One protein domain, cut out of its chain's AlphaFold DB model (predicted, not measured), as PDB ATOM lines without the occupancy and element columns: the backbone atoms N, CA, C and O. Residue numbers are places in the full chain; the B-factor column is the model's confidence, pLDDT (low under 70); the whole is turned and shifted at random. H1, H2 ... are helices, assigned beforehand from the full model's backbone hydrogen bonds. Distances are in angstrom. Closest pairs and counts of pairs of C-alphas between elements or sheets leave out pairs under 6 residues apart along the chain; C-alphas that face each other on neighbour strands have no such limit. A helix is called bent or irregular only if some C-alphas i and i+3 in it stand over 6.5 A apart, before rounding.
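This is residues 199 to 224 and 262 to 307 of the 658 residues of an uncharacterized protein of Parcubacteria group bacterium GW2011_GWA2_47_8 (UniProt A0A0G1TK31). Two long helices, H1 and H2, lie side by side and run opposite ways, offset along their length, and a short third helix, H3, packs slantwise on the last part of H1, on the side away from H2. A long loop, residues 281 to 295, leads from H2 over to H3. The printed part has 72 residues with three named helices, in the order H1, H2, H3, and no named strand; the class is all helix. The whole is compact, with a radius of gyration of the C-alphas of 12.4 A, and elongated, spanning 39 by 25 by 20 A.

Find C-alpha 199 at (132.396, 175.212, 188.088); from there H1, residues 199 to 217, runs 27.1 A. It is neither bent nor irregular, but only just: C-alphas 202 and 205 are 6.4 A apart. After the cut, H2, residues 262 to 280, begins at C-alpha 262 at (114.908, 194.275, 219.358) and runs 26.7 A. H3, residues 296 to 305, ends at C-alpha 305 at (141.082, 189.414, 204.358).

H1 touches H2 with residues 207 to 215 alone, meeting residues 271 to 278 of H2; look at Ile 214 and Lys 271, whose C-alphas are the closest, 6.6 A apart. Their lines stand at a shallow tilt of 5 degrees, opposite ways. H1 touches H3 with residues 212 to 217 alone, and the closest C-alphas, of Cys 216 and Cys 299, are 5.1 A apart. This pair has a steep tilt of 48 degrees, opposite ways. H2 and H3 are apart. Every O i to N i+4 pair is within hydrogen-bond range in H2 and H3, and 13 of 15 are in H1.

The C-alphas of Asp 199 and Gln 262 are the two farthest apart, at 40.6 A. Residues 225 to 261 are not printed, and C-alphas 224 and 262 are 9.6 A apart across this cut. The link from H2 to H3 is long, with 15 residues. The mean pLDDT of the printed part is 78.7, and it is under 70 at residues 199 to 203, 280 to 288 and 306 to 307.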
ATOM      1  N   ASP A 199     133.664 174.512 187.844       46.94
ATOM      2  CA  ASP A 199     132.396 175.212 188.088       46.94
ATOM      3  C   ASP A 199     132.121 175.370 189.591       46.94
ATOM      4  O   ASP A 199     131.758 176.456 190.047       46.94
ATOM      5  N   ASP A 200     132.389 174.329 190.387       52.53
ATOM      6  CA  ASP A 200     132.231 174.390 191.842       52.53
ATOM      7  C   ASP A 200     133.153 175.470 192.430       52.53
ATOM      8  O   ASP A 200     132.755 176.198 193.326       52.53
ATOM      9  N   PHE A 201     134.366 175.667 191.906       56.25
ATOM     10  CA  PHE A 201     135.266 176.723 192.393       56.25
ATOM     11  C   PHE A 201     134.800 178.139 192.036       56.25
ATOM     12  O   PHE A 201     134.951 179.065 192.841       56.25
ATOM     13  N   VAL A 202     134.287 178.320 190.816       60.88
ATOM     14  CA  VAL A 202     133.832 179.624 190.318       60.88
ATOM     15  C   VAL A 202     132.604 180.087 191.090       60.88
ATOM     16  O   VAL A 202     132.538 181.258 191.449       60.88
ATOM     17  N   TYR A 203     131.685 179.174 191.413       66.56
ATOM     18  CA  TYR A 203     130.427 179.524 192.068       66.56
ATOM     19  C   TYR A 203     130.446 179.326 193.592       66.56
ATOM     20  O   TYR A 203     129.949 180.186 194.318       66.56
ATOM     21  N   GLU A 204     131.042 178.253 194.124       70.62
ATOM     22  CA  GLU A 204     130.980 177.964 195.567       70.62
ATOM     23  C   GLU A 204     131.873 178.879 196.398       70.62
ATOM     24  O   GLU A 204     131.499 179.219 197.518       70.62
ATOM     25  N   GLU A 205     133.047 179.293 195.908       75.19
ATOM     26  CA  GLU A 205     133.943 180.117 196.728       75.19
ATOM     27  C   GLU A 205     133.400 181.537 196.961       75.19
ATOM     28  O   GLU A 205     133.397 181.971 198.118       75.19
ATOM     29  N   PRO A 206     132.901 182.276 195.946       79.44
ATOM     30  CA  PRO A 206     132.249 183.565 196.185       79.44
ATOM     31  C   PRO A 206     131.036 183.431 197.108       79.44
ATOM     32  O   PRO A 206     130.848 184.251 198.007       79.44
ATOM     33  N   ILE A 207     130.254 182.357 196.945       80.25
ATOM     34  CA  ILE A 207     129.114 182.050 197.813       80.25
ATOM     35  C   ILE A 207     129.569 181.803 199.256       80.25
ATOM     36  O   ILE A 207     128.985 182.360 200.187       80.25
ATOM     37  N   GLN A 208     130.623 181.014 199.463       81.69
ATOM     38  CA  GLN A 208     131.154 180.734 200.794       81.69
ATOM     39  C   GLN A 208     131.707 182.002 201.448       81.69
ATOM     40  O   GLN A 208     131.416 182.257 202.612       81.69
ATOM     41  N   LYS A 209     132.402 182.863 200.698       84.12
ATOM     42  CA  LYS A 209     132.860 184.165 201.207       84.12
ATOM     43  C   LYS A 209     131.705 185.099 201.555       84.12
ATOM     44  O   LYS A 209     131.772 185.785 202.571       84.12
ATOM     45  N   ALA A 210     130.634 185.107 200.763       85.19
ATOM     46  CA  ALA A 210     129.426 185.861 201.084       85.19
ATOM     47  C   ALA A 210     128.764 185.339 202.373       85.19
ATOM     48  O   ALA A 210     128.356 186.135 203.220       85.19
ATOM     49  N   ARG A 211     128.716 184.013 202.570       86.62
ATOM     50  CA  ARG A 211     128.251 183.397 203.826       86.62
ATOM     51  C   ARG A 211     129.130 183.796 205.005       86.62
ATOM     52  O   ARG A 211     128.591 184.245 206.014       86.62
ATOM     53  N   ASP A 212     130.448 183.682 204.870       88.19
ATOM     54  CA  ASP A 212     131.407 184.039 205.918       88.19
ATOM     55  C   ASP A 212     131.277 185.524 206.289       88.19
ATOM     56  O   ASP A 212     131.235 185.879 207.469       88.19
ATOM     57  N   PHE A 213     131.112 186.394 205.286       91.12
ATOM     58  CA  PHE A 213     130.835 187.811 205.488       91.12
ATOM     59  C   PHE A 213     129.531 188.031 206.258       91.12
ATOM     60  O   PHE A 213     129.545 188.741 207.256       91.12
ATOM     61  N   ILE A 214     128.416 187.412 205.857       90.88
ATOM     62  CA  ILE A 214     127.126 187.554 206.553       90.88
ATOM     63  C   ILE A 214     127.219 187.059 207.996       90.88
ATOM     64  O   ILE A 214     126.739 187.727 208.913       90.88
ATOM     65  N   GLN A 215     127.856 185.908 208.207       93.06
ATOM     66  CA  GLN A 215     128.044 185.320 209.528       93.06
ATOM     67  C   GLN A 215     128.843 186.248 210.447       93.06
ATOM     68  O   GLN A 215     128.463 186.412 211.608       93.06
ATOM     69  N   CYS A 216     129.880 186.900 209.917       92.94
ATOM     70  CA  CYS A 216     130.734 187.818 210.663       92.94
ATOM     71  C   CYS A 216     130.180 189.235 210.813       92.94
ATOM     72  O   CYS A 216     130.348 189.864 211.859       92.94
ATOM     73  N   TYR A 217     129.516 189.758 209.788       91.25
ATOM     74  CA  TYR A 217     128.963 191.106 209.783       91.25
ATOM     75  C   TYR A 217     127.710 191.196 210.659       91.25
ATOM     76  O   TYR A 217     127.559 192.152 211.420       91.25
ATOM     77  N   LEU A 218     126.854 190.169 210.611       92.75
ATOM     78  CA  LEU A 218     125.630 190.045 211.411       92.75
ATOM     79  C   LEU A 218     125.828 189.118 212.618       92.75
ATOM     80  O   LEU A 218     124.907 188.428 213.058       92.75
ATOM     81  N   ALA A 219     127.047 189.062 213.142       91.81
ATOM     82  CA  ALA A 219     127.386 188.197 214.254       91.81
ATOM     83  C   ALA A 219     126.635 188.554 215.556       91.81
ATOM     84  O   ALA A 219     126.386 189.737 215.807       91.81
ATOM     85  N   PRO A 220     126.349 187.574 216.440       86.31
ATOM     86  CA  PRO A 220     125.615 187.796 217.689       86.31
ATOM     87  C   PRO A 220     126.203 188.853 218.634       86.31
ATOM     88  O   PRO A 220     125.459 189.493 219.372       86.31
ATOM     89  N   TRP A 221     127.522 189.049 218.597       82.88
ATOM     90  CA  TRP A 221     128.235 190.027 219.426       82.88
ATOM     91  C   TRP A 221     128.290 191.435 218.814       82.88
ATOM     92  O   TRP A 221     128.828 192.351 219.433       82.88
ATOM     93  N   ARG A 222     127.774 191.636 217.593       83.06
ATOM     94  CA  ARG A 222     127.656 192.963 216.975       83.06
ATOM     95  C   ARG A 222     126.261 193.517 217.220       83.06
ATOM     96  O   ARG A 222     125.284 193.010 216.668       83.06
ATOM     97  N   HIS A 223     126.184 194.570 218.022       79.12
ATOM     98  CA  HIS A 223     124.939 195.290 218.262       79.12
ATOM     99  C   HIS A 223     124.726 196.345 217.179       79.12
ATOM    100  O   HIS A 223     125.604 197.168 216.915       79.12
ATOM    101  N   PHE A 224     123.552 196.324 216.552       78.31
ATOM    102  CA  PHE A 224     123.172 197.346 215.583       78.31
ATOM    103  C   PHE A 224     122.636 198.576 216.318       78.31
ATOM    104  O   PHE A 224     121.893 198.415 217.289       78.31
ATOM    105  N   GLN A 262     115.710 194.203 220.590       81.38
ATOM    106  CA  GLN A 262     114.908 194.275 219.358       81.38
ATOM    107  C   GLN A 262     115.790 194.465 218.107       81.38
ATOM    108  O   GLN A 262     115.520 193.877 217.059       81.38
ATOM    109  N   SER A 263     116.886 195.218 218.234       80.12
ATOM    110  CA  SER A 263     117.916 195.355 217.196       80.12
ATOM    111  C   SER A 263     118.634 194.030 216.907       80.12
ATOM    112  O   SER A 263     118.837 193.690 215.743       80.12
ATOM    113  N   ASP A 264     118.955 193.249 217.942       85.06
ATOM    114  CA  ASP A 264     119.559 191.918 217.802       85.06
ATOM    115  C   ASP A 264     118.584 190.923 217.148       85.06
ATOM    116  O   ASP A 264     118.994 190.125 216.312       85.06
ATOM    117  N   GLN A 265     117.285 190.994 217.468       87.50
ATOM    118  CA  GLN A 265     116.251 190.180 216.818       87.50
ATOM    119  C   GLN A 265     116.135 190.507 215.327       87.50
ATOM    120  O   GLN A 265     116.076 189.596 214.504       87.50
ATOM    121  N   LEU A 266     116.132 191.795 214.969       83.38
ATOM    122  CA  LEU A 266     116.095 192.220 213.572       83.38
ATOM    123  C   LEU A 266     117.365 191.792 212.827       83.38
ATOM    124  O   LEU A 266     117.274 191.285 211.713       83.38
ATOM    125  N   ARG A 267     118.546 191.939 213.442       89.31
ATOM    126  CA  ARG A 267     119.810 191.425 212.894       89.31
ATOM    127  C   ARG A 267     119.729 189.923 212.635       89.31
ATOM    128  O   ARG A 267     120.101 189.492 211.547       89.31
ATOM    129  N   ASP A 268     119.257 189.143 213.608       89.12
ATOM    130  CA  ASP A 268     119.134 187.686 213.488       89.12
ATOM    131  C   ASP A 268     118.167 187.315 212.345       89.12
ATOM    132  O   ASP A 268     118.498 186.472 211.515       89.12
ATOM    133  N   GLN A 269     117.032 188.014 212.218       87.94
ATOM    134  CA  GLN A 269     116.083 187.829 211.108       87.94
ATOM    135  C   GLN A 269     116.692 188.171 209.743       87.94
ATOM    136  O   GLN A 269     116.514 187.429 208.774       87.94
ATOM    137  N   ILE A 270     117.422 189.288 209.654       84.88
ATOM    138  CA  ILE A 270     118.135 189.694 208.439       84.88
ATOM    139  C   ILE A 270     119.155 188.612 208.073       84.88
ATOM    140  O   ILE A 270     119.174 188.140 206.937       84.88
ATOM    141  N   LYS A 271     119.956 188.167 209.045       92.06
ATOM    142  CA  LYS A 271     120.965 187.121 208.871       92.06
ATOM    143  C   LYS A 271     120.357 185.824 208.352       92.06
ATOM    144  O   LYS A 271     120.846 185.293 207.360       92.06
ATOM    145  N   GLU A 272     119.302 185.328 208.989       88.94
ATOM    146  CA  GLU A 272     118.618 184.105 208.562       88.94
ATOM    147  C   GLU A 272     118.057 184.241 207.146       88.94
ATOM    148  O   GLU A 272     118.254 183.345 206.331       88.94
ATOM    149  N   THR A 273     117.441 185.378 206.819       86.38
ATOM    150  CA  THR A 273     116.899 185.637 205.475       86.38
ATOM    151  C   THR A 273     117.999 185.596 204.414       86.38
ATOM    152  O   THR A 273     117.860 184.904 203.408       86.38
ATOM    153  N   PHE A 274     119.126 186.267 204.659       85.19
ATOM    154  CA  PHE A 274     120.260 186.273 203.733       85.19
ATOM    155  C   PHE A 274     120.898 184.896 203.570       85.19
ATOM    156  O   PHE A 274     121.195 184.480 202.450       85.19
ATOM    157  N   LEU A 275     121.091 184.171 204.673       86.75
ATOM    158  CA  LEU A 275     121.616 182.812 204.612       86.75
ATOM    159  C   LEU A 275     120.655 181.895 203.848       86.75
ATOM    160  O   LEU A 275     121.110 181.121 203.015       86.75
ATOM    161  N   LEU A 276     119.340 182.011 204.055       83.50
ATOM    162  CA  LEU A 276     118.335 181.247 203.311       83.50
ATOM    163  C   LEU A 276     118.328 181.579 201.816       83.50
ATOM    164  O   LEU A 276     118.216 180.659 201.009       83.50
ATOM    165  N   ASP A 277     118.480 182.844 201.429       79.69
ATOM    166  CA  ASP A 277     118.536 183.246 200.019       79.69
ATOM    167  C   ASP A 277     119.799 182.725 199.324       79.69
ATOM    168  O   ASP A 277     119.727 182.205 198.208       79.69
ATOM    169  N   ILE A 278     120.948 182.787 200.002       79.06
ATOM    170  CA  ILE A 278     122.196 182.205 199.496       79.06
ATOM    171  C   ILE A 278     122.089 180.675 199.420       79.06
ATOM    172  O   ILE A 278     122.529 180.067 198.446       79.06
ATOM    173  N   ASN A 279     121.451 180.044 200.408       71.00
ATOM    174  CA  ASN A 279     121.258 178.594 200.455       71.00
ATOM    175  C   ASN A 279     120.186 178.091 199.486       71.00
ATOM    176  O   ASN A 279     120.257 176.955 199.045       71.00
ATOM    177  N   ARG A 280     119.198 178.894 199.081       55.75
ATOM    178  CA  ARG A 280     118.203 178.465 198.079       55.75
ATOM    179  C   ARG A 280     118.828 178.091 196.737       55.75
ATOM    180  O   ARG A 280     118.233 177.313 195.998       55.75
ATOM    181  N   LYS A 281     120.019 178.614 196.439       55.66
ATOM    182  CA  LYS A 281     120.798 178.232 195.257       55.66
ATOM    183  C   LYS A 281     121.583 176.924 195.440       55.66
ATOM    184  O   LYS A 281     122.000 176.350 194.444       55.66
ATOM    185  N   LEU A 282     121.736 176.425 196.673       57.62
ATOM    186  CA  LEU A 282     122.499 175.221 197.020       57.62
ATOM    187  C   LEU A 282     121.811 174.438 198.143       57.62
ATOM    188  O   LEU A 282     121.867 174.816 199.311       57.62
ATOM    189  N   SER A 283     121.206 173.299 197.805       49.50
ATOM    190  CA  SER A 283     120.375 172.488 198.710       49.50
ATOM    191  C   SER A 283     121.077 171.945 199.967       49.50
ATOM    192  O   SER A 283     120.419 171.304 200.783       49.50
ATOM    193  N   ALA A 284     122.376 172.189 200.152       52.56
ATOM    194  CA  ALA A 284     123.141 171.751 201.311       52.56
ATOM    195  C   ALA A 284     123.637 172.948 202.143       52.56
ATOM    196  O   ALA A 284     124.592 173.640 201.795       52.56
ATOM    197  N   LEU A 285     123.006 173.133 203.306       47.09
ATOM    198  CA  LEU A 285     123.556 173.862 204.458       47.09
ATOM    199  C   LEU A 285     124.790 173.156 205.062       47.09
ATOM    200  O   LEU A 285     125.481 173.736 205.892       47.09
ATOM    201  N   GLU A 286     125.066 171.912 204.656       52.12
ATOM    202  CA  GLU A 286     126.063 171.023 205.271       52.12
ATOM    203  C   GLU A 286     127.519 171.471 205.092       52.12
ATOM    204  O   GLU A 286     128.408 170.907 205.722       52.12
ATOM    205  N   THR A 287     127.788 172.482 204.261       61.00
ATOM    206  CA  THR A 287     129.163 172.926 203.979       61.00
ATOM    207  C   THR A 287     129.578 174.176 204.746       61.00
ATOM    208  O   THR A 287     130.768 174.482 204.787       61.00
ATOM    209  N   SER A 288     128.645 174.901 205.377       66.19
ATOM    210  CA  SER A 288     129.018 176.072 206.172       66.19
ATOM    211  C   SER A 288     129.528 175.652 207.554       66.19
ATOM    212  O   SER A 288     128.859 174.848 208.210       66.19
ATOM    213  N   PRO A 289     130.641 176.232 208.042       78.44
ATOM    214  CA  PRO A 289     131.057 176.061 209.425       78.44
ATOM    215  C   PRO A 289     129.914 176.409 210.389       78.44
ATOM    216  O   PRO A 289     129.144 177.338 210.107       78.44
ATOM    217  N   PRO A 290     129.791 175.695 211.518       83.94
ATOM    218  CA  PRO A 290     128.716 175.938 212.466       83.94
ATOM    219  C   PRO A 290     128.869 177.340 213.096       83.94
ATOM    220  O   PRO A 290     129.980 177.878 213.106       83.94
ATOM    221  N   PRO A 291     127.796 177.989 213.589       82.56
ATOM    222  CA  PRO A 291     127.843 179.378 214.064       82.56
ATOM    223  C   PRO A 291     128.938 179.673 215.102       82.56
ATOM    224  O   PRO A 291     129.471 180.779 215.129       82.56
ATOM    225  N   GLU A 292     129.312 178.683 215.914       86.38
ATOM    226  CA  GLU A 292     130.358 178.761 216.942       86.38
ATOM    227  C   GLU A 292     131.764 178.949 216.351       86.38
ATOM    228  O   GLU A 292     132.682 179.392 217.040       86.38
ATOM    229  N   PHE A 293     131.946 178.626 215.070       87.88
ATOM    230  CA  PHE A 293     133.195 178.831 214.342       87.88
ATOM    231  C   PHE A 293     133.514 180.312 214.134       87.88
ATOM    232  O   PHE A 293     134.685 180.707 214.122       87.88
ATOM    233  N   TYR A 294     132.482 181.133 213.957       92.19
ATOM    234  CA  TYR A 294     132.618 182.568 213.785       92.19
ATOM    235  C   TYR A 294     132.788 183.166 215.176       92.19
ATOM    236  O   TYR A 294     131.819 183.496 215.841       92.19
ATOM    237  N   THR A 295     134.022 183.246 215.657       93.00
ATOM    238  CA  THR A 295     134.362 183.996 216.872       93.00
ATOM    239  C   THR A 295     134.726 185.438 216.501       93.00
ATOM    240  O   THR A 295     135.089 185.686 215.347       93.00
ATOM    241  N   PRO A 296     134.697 186.406 217.441       91.88
ATOM    242  CA  PRO A 296     135.101 187.785 217.158       91.88
ATOM    243  C   PRO A 296     136.478 187.891 216.486       91.88
ATOM    244  O   PRO A 296     136.583 188.479 215.413       91.88
ATOM    245  N   ALA A 297     137.495 187.226 217.047       88.75
ATOM    246  CA  ALA A 297     138.857 187.217 216.507       88.75
ATOM    247  C   ALA A 297     138.924 186.623 215.091       88.75
ATOM    248  O   ALA A 297     139.626 187.125 214.216       88.75
ATOM    249  N   ARG A 298     138.154 185.561 214.826       86.31
ATOM    250  CA  ARG A 298     138.123 184.954 213.494       86.31
ATOM    251  C   ARG A 298     137.422 185.845 212.482       86.31
ATOM    252  O   ARG A 298     137.855 185.934 211.337       86.31
ATOM    253  N   CYS A 299     136.361 186.516 212.902       92.25
ATOM    254  CA  CYS A 299     135.654 187.451 212.053       92.25
ATOM    255  C   CYS A 299     136.453 188.710 211.754       92.25
ATOM    256  O   CYS A 299     136.313 189.238 210.659       92.25
ATOM    257  N   GLU A 300     137.329 189.158 212.650       88.06
ATOM    258  CA  GLU A 300     138.314 190.188 212.312       88.06
ATOM    259  C   GLU A 300     139.230 189.725 211.181       88.06
ATOM    260  O   GLU A 300     139.367 190.447 210.202       88.06
ATOM    261  N   ILE A 301     139.760 188.499 211.240       84.00
ATOM    262  CA  ILE A 301     140.600 187.935 210.169       84.00
ATOM    263  C   ILE A 301     139.823 187.820 208.850       84.00
ATOM    264  O   ILE A 301     140.314 188.232 207.805       84.00
ATOM    265  N   ILE A 302     138.604 187.272 208.886       83.12
ATOM    266  CA  ILE A 302     137.756 187.108 207.693       83.12
ATOM    267  C   ILE A 302     137.445 188.472 207.072       83.12
ATOM    268  O   ILE A 302     137.633 188.659 205.873       83.12
ATOM    269  N   LEU A 303     137.002 189.438 207.879       84.56
ATOM    270  CA  LEU A 303     136.655 190.774 207.400       84.56
ATOM    271  C   LEU A 303     137.887 191.558 206.937       84.56
ATOM    272  O   LEU A 303     137.779 192.317 205.980       84.56
ATOM    273  N   TYR A 304     139.044 191.358 207.571       80.75
ATOM    274  CA  TYR A 304     140.315 191.946 207.156       80.75
ATOM    275  C   TYR A 304     140.792 191.375 205.819       80.75
ATOM    276  O   TYR A 304     141.167 192.128 204.933       80.75
ATOM    277  N   ASN A 305     140.696 190.060 205.617       71.06
ATOM    278  CA  ASN A 305     141.082 189.414 204.358       71.06
ATOM    279  C   ASN A 305     140.149 189.760 203.187       71.06
ATOM    280  O   ASN A 305     140.512 189.571 202.027       71.06
ATOM    281  N   LEU A 306     138.944 190.260 203.476       68.81
ATOM    282  CA  LEU A 306     138.047 190.832 202.474       68.81
ATOM    283  C   LEU A 306     138.416 192.285 202.115       68.81
ATOM    284  O   LEU A 306     137.926 192.799 201.112       68.81
ATOM    285  N   GLN A 307     139.285 192.942 202.892       58.12
ATOM    286  CA  GLN A 307     139.834 194.267 202.594       58.12
ATOM    287  C   GLN A 307     141.110 194.118 201.748       58.12
ATOM    288  O   GLN A 307     141.977 193.295 202.030       58.12
TER     289      GLN A 307